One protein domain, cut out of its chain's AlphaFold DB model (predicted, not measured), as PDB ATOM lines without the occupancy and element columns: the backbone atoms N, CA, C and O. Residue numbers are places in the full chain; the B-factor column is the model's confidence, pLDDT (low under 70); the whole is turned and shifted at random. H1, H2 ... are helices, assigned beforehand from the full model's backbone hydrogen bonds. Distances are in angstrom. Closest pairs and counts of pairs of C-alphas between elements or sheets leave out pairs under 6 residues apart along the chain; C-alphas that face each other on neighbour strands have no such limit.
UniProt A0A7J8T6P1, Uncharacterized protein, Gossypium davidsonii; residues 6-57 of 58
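AT A GLANCE: This is residues 6 to 57 of the 58 residues of an uncharacterized protein of Gossypium davidsonii (UniProt A0A7J8T6P1). H2, the longest helix by residues, ends an open, loose arch: a short link joins it to H1, which spans the arch, and the unnamed stretch of residues 6 to 19 folds away from the other end of H1. The two helices do not pack together, and residues 6 to 32 stand free. The printed part has 52 residues with two named helices, H1 then H2, and no named strand; its class is all helix. It is loose, with a radius of gyration of the C-alphas of 14.2 A, and elongated, spanning 36 by 22 by 19 A.

IN THESE COORDINATES: H2, residues 42 to 56, is 21.7 A from first to last C-alpha and ends with C-alpha 56 at (53.205, 15.196, 11.784). H1, residues 20 to 33, is 19.7 A long and begins with C-alpha 20 at (33.265, 31.084, 9.562).

HOW THE PARTS SIT: H2 and H1 are apart, with no C-alpha of the one within 8 A of the other. Their short link has 8 residues. Every O i to N i+4 pair is within hydrogen-bond range in H1, and 10 of 11 in H2.

THE WHOLE: The C-alphas of Lys 6 and Lys 40, the two farthest apart, are 38.4 A apart. The printed part has no cut. In this model, pLDDT is under 70 at residues 17, 20 to 21, 23 and 56 to 57.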
ATOM      1  N   LYS A   6      48.881  37.686  25.192       78.81
ATOM      2  CA  LYS A   6      47.450  37.919  24.962       78.81
ATOM      3  C   LYS A   6      46.999  37.677  23.517       78.81
ATOM      4  O   LYS A   6      45.816  37.482  23.293       78.81
ATOM      5  N   ILE A   7      47.917  37.708  22.549       74.06
ATOM      6  CA  ILE A   7      47.588  37.548  21.125       74.06
ATOM      7  C   ILE A   7      47.644  36.075  20.700       74.06
ATOM      8  O   ILE A   7      46.864  35.655  19.853       74.06
ATOM      9  N   TRP A   8      48.549  35.288  21.290       74.69
ATOM     10  CA  TRP A   8      48.875  33.938  20.806       74.69
ATOM     11  C   TRP A   8      48.481  32.810  21.764       74.69
ATOM     12  O   TRP A   8      48.509  31.645  21.379       74.69
ATOM     13  N   THR A   9      48.110  33.120  23.007       82.00
ATOM     14  CA  THR A   9      47.701  32.104  23.980       82.00
ATOM     15  C   THR A   9      46.204  31.827  23.869       82.00
ATOM     16  O   THR A   9      45.386  32.740  23.980       82.00
ATOM     17  N   ARG A  10      45.840  30.541  23.739       76.44
ATOM     18  CA  ARG A  10      44.445  30.078  23.608       76.44
ATOM     19  C   ARG A  10      43.511  30.611  24.699       76.44
ATOM     20  O   ARG A  10      42.366  30.912  24.402       76.44
ATOM     21  N   ALA A  11      44.006  30.770  25.927       84.25
ATOM     22  CA  ALA A  11      43.235  31.303  27.054       84.25
ATOM     23  C   ALA A  11      42.690  32.731  26.835       84.25
ATOM     24  O   ALA A  11      41.757  33.127  27.522       84.25
ATOM     25  N   PHE A  12      43.257  33.499  25.895       82.38
ATOM     26  CA  PHE A  12      42.804  34.856  25.555       82.38
ATOM     27  C   PHE A  12      42.095  34.936  24.195       82.38
ATOM     28  O   PHE A  12      41.719  36.027  23.762       82.38
ATOM     29  N   LEU A  13      41.907  33.805  23.506       79.62
ATOM     30  CA  LEU A  13      41.090  33.753  22.297       79.62
ATOM     31  C   LEU A  13      39.610  33.755  22.700       79.62
ATOM     32  O   LEU A  13      39.185  32.948  23.523       79.62
ATOM     33  N   GLY A  14      38.830  34.669  22.120       78.50
ATOM     34  CA  GLY A  14      37.377  34.689  22.295       78.50
ATOM     35  C   GLY A  14      36.721  33.432  21.718       78.50
ATOM     36  O   GLY A  14      37.246  32.819  20.791       78.50
ATOM     37  N   THR A  15      35.563  33.057  22.258       77.44
ATOM     38  CA  THR A  15      34.777  31.899  21.795       77.44
ATOM     39  C   THR A  15      34.001  32.180  20.509       77.44
ATOM     40  O   THR A  15      33.550  31.251  19.844       77.44
ATOM     41  N   THR A  16      33.852  33.452  20.143       76.56
ATOM     42  CA  THR A  16      33.192  33.878  18.911       76.56
ATOM     43  C   THR A  16      34.109  33.666  17.711       76.56
ATOM     44  O   THR A  16      35.246  34.150  17.681       76.56
ATOM     45  N   CYS A  17      33.594  32.968  16.700       68.81
ATOM     46  CA  CYS A  17      34.269  32.798  15.425       68.81
ATOM     47  C   CYS A  17      34.503  34.170  14.777       68.81
ATOM     48  O   CYS A  17      33.572  34.950  14.600       68.81
ATOM     49  N   LYS A  18      35.756  34.483  14.432       74.56
ATOM     50  CA  LYS A  18      36.085  35.723  13.710       74.56
ATOM     51  C   LYS A  18      35.890  35.595  12.195       74.56
ATOM     52  O   LYS A  18      35.890  36.605  11.506       74.56
ATOM     53  N   SER A  19      35.785  34.364  11.684       73.94
ATOM     54  CA  SER A  19      35.592  34.058  10.266       73.94
ATOM     55  C   SER A  19      35.129  32.612  10.091       73.94
ATOM     56  O   SER A  19      35.933  31.684  10.223       73.94
ATOM     57  N   ASP A  20      33.867  32.418   9.714       69.50
ATOM     58  CA  ASP A  20      33.265  31.084   9.562       69.50
ATOM     59  C   ASP A  20      33.987  30.218   8.532       69.50
ATOM     60  O   ASP A  20      34.181  29.029   8.759       69.50
ATOM     61  N   ILE A  21      34.494  30.829   7.461       69.50
ATOM     62  CA  ILE A  21      35.255  30.140   6.410       69.50
ATOM     63  C   ILE A  21      36.501  29.442   6.980       69.50
ATOM     64  O   ILE A  21      36.785  28.293   6.650       69.50
ATOM     65  N   VAL A  22      37.239  30.116   7.866       70.00
ATOM     66  CA  VAL A  22      38.485  29.585   8.439       70.00
ATOM     67  C   VAL A  22      38.178  28.469   9.431       70.00
ATOM     68  O   VAL A  22      38.841  27.433   9.418       70.00
ATOM     69  N   ASN A  23      37.160  28.654  10.271       67.38
ATOM     70  CA  ASN A  23      36.777  27.646  11.252       67.38
ATOM     71  C   ASN A  23      36.172  26.401  10.589       67.38
ATOM     72  O   ASN A  23      36.550  25.287  10.940       67.38
ATOM     73  N   ASN A  24      35.295  26.579   9.599       79.00
ATOM     74  CA  ASN A  24      34.691  25.468   8.874       79.00
ATOM     75  C   ASN A  24      35.756  24.635   8.150       79.00
ATOM     76  O   ASN A  24      35.796  23.422   8.314       79.00
ATOM     77  N   ASN A  25      36.704  25.287   7.471       84.25
ATOM     78  CA  ASN A  25      37.815  24.596   6.817       84.25
ATOM     79  C   ASN A  25      38.684  23.794   7.808       84.25
ATOM     80  O   ASN A  25      39.087  22.668   7.526       84.25
ATOM     81  N   LEU A  26      38.951  24.333   9.005       83.50
ATOM     82  CA  LEU A  26      39.684  23.605  10.049       83.50
ATOM     83  C   LEU A  26      38.889  22.409  10.592       83.50
ATOM     84  O   LEU A  26      39.462  21.337  10.799       83.50
ATOM     85  N   CYS A  27      37.582  22.568  10.800       84.44
ATOM     86  CA  CYS A  27      36.696  21.481  11.209       84.44
ATOM     87  C   CYS A  27      36.621  20.382  10.143       84.44
ATOM     88  O   CYS A  27      36.743  19.204  10.475       84.44
ATOM     89  N   GLU A  28      36.468  20.742   8.872       89.88
ATOM     90  CA  GLU A  28      36.460  19.812   7.740       89.88
ATOM     91  C   GLU A  28      37.787  19.056   7.620       89.88
ATOM     92  O   GLU A  28      37.793  17.825   7.512       89.88
ATOM     93  N   ALA A  29      38.915  19.764   7.724       88.19
ATOM     94  CA  ALA A  29      40.244  19.163   7.696       88.19
ATOM     95  C   ALA A  29      40.449  18.182   8.862       88.19
ATOM     96  O   ALA A  29      40.936  17.063   8.664       88.19
ATOM     97  N   PHE A  30      40.039  18.562  10.077       86.69
ATOM     98  CA  PHE A  30      40.112  17.681  11.241       86.69
ATOM     99  C   PHE A  30      39.219  16.450  11.068       86.69
ATOM    100  O   PHE A  30      39.697  15.323  11.211       86.69
ATOM    101  N   ASN A  31      37.956  16.642  10.684       90.56
ATOM    102  CA  ASN A  31      36.997  15.561  10.478       90.56
ATOM    103  C   ASN A  31      37.483  14.559   9.426       90.56
ATOM    104  O   ASN A  31      37.441  13.351   9.673       90.56
ATOM    105  N   SER A  32      38.012  15.049   8.307       90.69
ATOM    106  CA  SER A  32      38.600  14.213   7.256       90.69
ATOM    107  C   SER A  32      39.802  13.419   7.771       90.69
ATOM    108  O   SER A  32      39.979  12.252   7.431       90.69
ATOM    109  N   SER A  33      40.610  14.006   8.660       88.50
ATOM    110  CA  SER A  33      41.810  13.350   9.190       88.50
ATOM    111  C   SER A  33      41.530  12.162  10.120       88.50
ATOM    112  O   SER A  33      42.383  11.272  10.223       88.50
ATOM    113  N   ILE A  34      40.353  12.123  10.758       93.06
ATOM    114  CA  ILE A  34      39.962  11.105  11.751       93.06
ATOM    115  C   ILE A  34      38.900  10.122  11.237       93.06
ATOM    116  O   ILE A  34      38.329   9.370  12.029       93.06
ATOM    117  N   ILE A  35      38.590  10.140   9.936       94.25
ATOM    118  CA  ILE A  35      37.474   9.370   9.370       94.25
ATOM    119  C   ILE A  35      37.610   7.858   9.566       94.25
ATOM    120  O   ILE A  35      36.618   7.194   9.814       94.25
ATOM    121  N   GLU A  36      38.820   7.309   9.549       92.12
ATOM    122  CA  GLU A  36      39.038   5.878   9.797       92.12
ATOM    123  C   GLU A  36      39.094   5.548  11.296       92.12
ATOM    124  O   GLU A  36      38.646   4.488  11.730       92.12
ATOM    125  N   ALA A  37      39.627   6.467  12.108       93.69
ATOM    126  CA  ALA A  37      39.790   6.271  13.547       93.69
ATOM    127  C   ALA A  37      38.437   6.216  14.276       93.69
ATOM    128  O   ALA A  37      38.280   5.441  15.215       93.69
ATOM    129  N   ARG A  38      37.443   6.993  13.818       93.88
ATOM    130  CA  ARG A  38      36.099   7.070  14.431       93.88
ATOM    131  C   ARG A  38      35.285   5.777  14.372       93.88
ATOM    132  O   ARG A  38      34.316   5.653  15.111       93.88
ATOM    133  N   PHE A  39      35.658   4.825  13.516       95.75
ATOM    134  CA  PHE A  39      34.993   3.520  13.430       95.75
ATOM    135  C   PHE A  39      35.547   2.495  14.432       95.75
ATOM    136  O   PHE A  39      35.103   1.350  14.457       95.75
ATOM    137  N   LYS A  40      36.532   2.880  15.251       94.69
ATOM    138  CA  LYS A  40      37.187   2.003  16.228       94.69
ATOM    139  C   LYS A  40      36.639   2.252  17.634       94.69
ATOM    140  O   LYS A  40      35.985   3.260  17.895       94.69
ATOM    141  N   SER A  41      36.929   1.342  18.565       97.38
ATOM    142  CA  SER A  41      36.617   1.559  19.983       97.38
ATOM    143  C   SER A  41      37.288   2.834  20.503       97.38
ATOM    144  O   SER A  41      38.337   3.238  20.000       97.38
ATOM    145  N   ILE A  42      36.705   3.465  21.528       96.06
ATOM    146  CA  ILE A  42      37.147   4.782  22.017       96.06
ATOM    147  C   ILE A  42      38.647   4.836  22.333       96.06
ATOM    148  O   ILE A  42      39.320   5.787  21.947       96.06
ATOM    149  N   ILE A  43      39.191   3.785  22.955       97.44
ATOM    150  CA  ILE A  43      40.621   3.693  23.277       97.44
ATOM    151  C   ILE A  43      41.447   3.700  21.988       97.44
ATOM    152  O   ILE A  43      42.366   4.503  21.838       97.44
ATOM    153  N   ARG A  44      41.074   2.860  21.020       97.12
ATOM    154  CA  ARG A  44      41.814   2.712  19.767       97.12
ATOM    155  C   ARG A  44      41.725   3.957  18.884       97.12
ATOM    156  O   ARG A  44      42.721   4.365  18.298       97.12
ATOM    157  N   MET A  45      40.554   4.591  18.830       96.44
ATOM    158  CA  MET A  45      40.352   5.866  18.142       96.44
ATOM    159  C   MET A  45      41.299   6.945  18.690       96.44
ATOM    160  O   MET A  45      41.946   7.650  17.917       96.44
ATOM    161  N   LEU A  46      41.398   7.073  20.018       95.06
ATOM    162  CA  LEU A  46      42.246   8.078  20.663       95.06
ATOM    163  C   LEU A  46      43.742   7.811  20.447       95.06
ATOM    164  O   LEU A  46      44.499   8.751  20.201       95.06
ATOM    165  N   GLU A  47      44.170   6.548  20.493       95.75
ATOM    166  CA  GLU A  47      45.550   6.157  20.178       95.75
ATOM    167  C   GLU A  47      45.948   6.516  18.744       95.75
ATOM    168  O   GLU A  47      47.035   7.059  18.522       95.75
ATOM    169  N   ASP A  48      45.067   6.250  17.780       94.19
ATOM    170  CA  ASP A  48      45.311   6.553  16.372       94.19
ATOM    171  C   ASP A  48      45.401   8.064  16.132       94.19
ATOM    172  O   ASP A  48      46.321   8.530  15.455       94.19
ATOM    173  N   ILE A  49      44.496   8.848  16.733       92.69
ATOM    174  CA  ILE A  49      44.534  10.316  16.663       92.69
ATOM    175  C   ILE A  49      45.846  10.840  17.257       92.69
ATOM    176  O   ILE A  49      46.530  11.640  16.614       92.69
ATOM    177  N   ARG A  50      46.235  10.366  18.450       92.31
ATOM    178  CA  ARG A  50      47.490  10.764  19.106       92.31
ATOM    179  C   ARG A  50      48.691  10.459  18.220       92.31
ATOM    180  O   ARG A  50      49.511  11.339  17.974       92.31
ATOM    181  N   THR A  51      48.792   9.226  17.728       92.25
ATOM    182  CA  THR A  51      49.928   8.778  16.911       92.25
ATOM    183  C   THR A  51      50.045   9.602  15.634       92.25
ATOM    184  O   THR A  51      51.141  10.050  15.300       92.25
ATOM    185  N   LYS A  52      48.916   9.881  14.969       87.81
ATOM    186  CA  LYS A  52      48.848  10.690  13.745       87.81
ATOM    187  C   LYS A  52      49.232  12.156  13.967       87.81
ATOM    188  O   LYS A  52      49.834  12.766  13.086       87.81
ATOM    189  N   MET A  53      48.910  12.730  15.128       84.44
ATOM    190  CA  MET A  53      49.365  14.077  15.493       84.44
ATOM    191  C   MET A  53      50.868  14.111  15.780       84.44
ATOM    192  O   MET A  53      51.552  15.010  15.301       84.44
ATOM    193  N   MET A  54      51.392  13.115  16.500       88.06
ATOM    194  CA  MET A  54      52.814  13.053  16.860       88.06
ATOM    195  C   MET A  54      53.724  12.804  15.647       88.06
ATOM    196  O   MET A  54      54.809  13.360  15.591       88.06
ATOM    197  N   THR A  55      53.282  12.035  14.644       79.62
ATOM    198  CA  THR A  55      54.062  11.799  13.407       79.62
ATOM    199  C   THR A  55      54.106  12.996  12.459       79.62
ATOM    200  O   THR A  55      54.969  13.043  11.593       79.62
ATOM    201  N   ARG A  56      53.188  13.962  12.588       61.78
ATOM    202  CA  ARG A  56      53.205  15.196  11.784       61.78
ATOM    203  C   ARG A  56      54.105  16.287  12.364       61.78
ATOM    204  O   ARG A  56      54.386  17.252  11.663       61.78
ATOM    205  N   ILE A  57      54.519  16.154  13.623       60.84
ATOM    206  CA  ILE A  57      55.471  17.051  14.281       60.84
ATOM    207  C   ILE A  57      56.850  16.390  14.168       60.84
ATOM    208  O   ILE A  57      57.322  15.763  15.114       60.84
TER     209      ILE A  57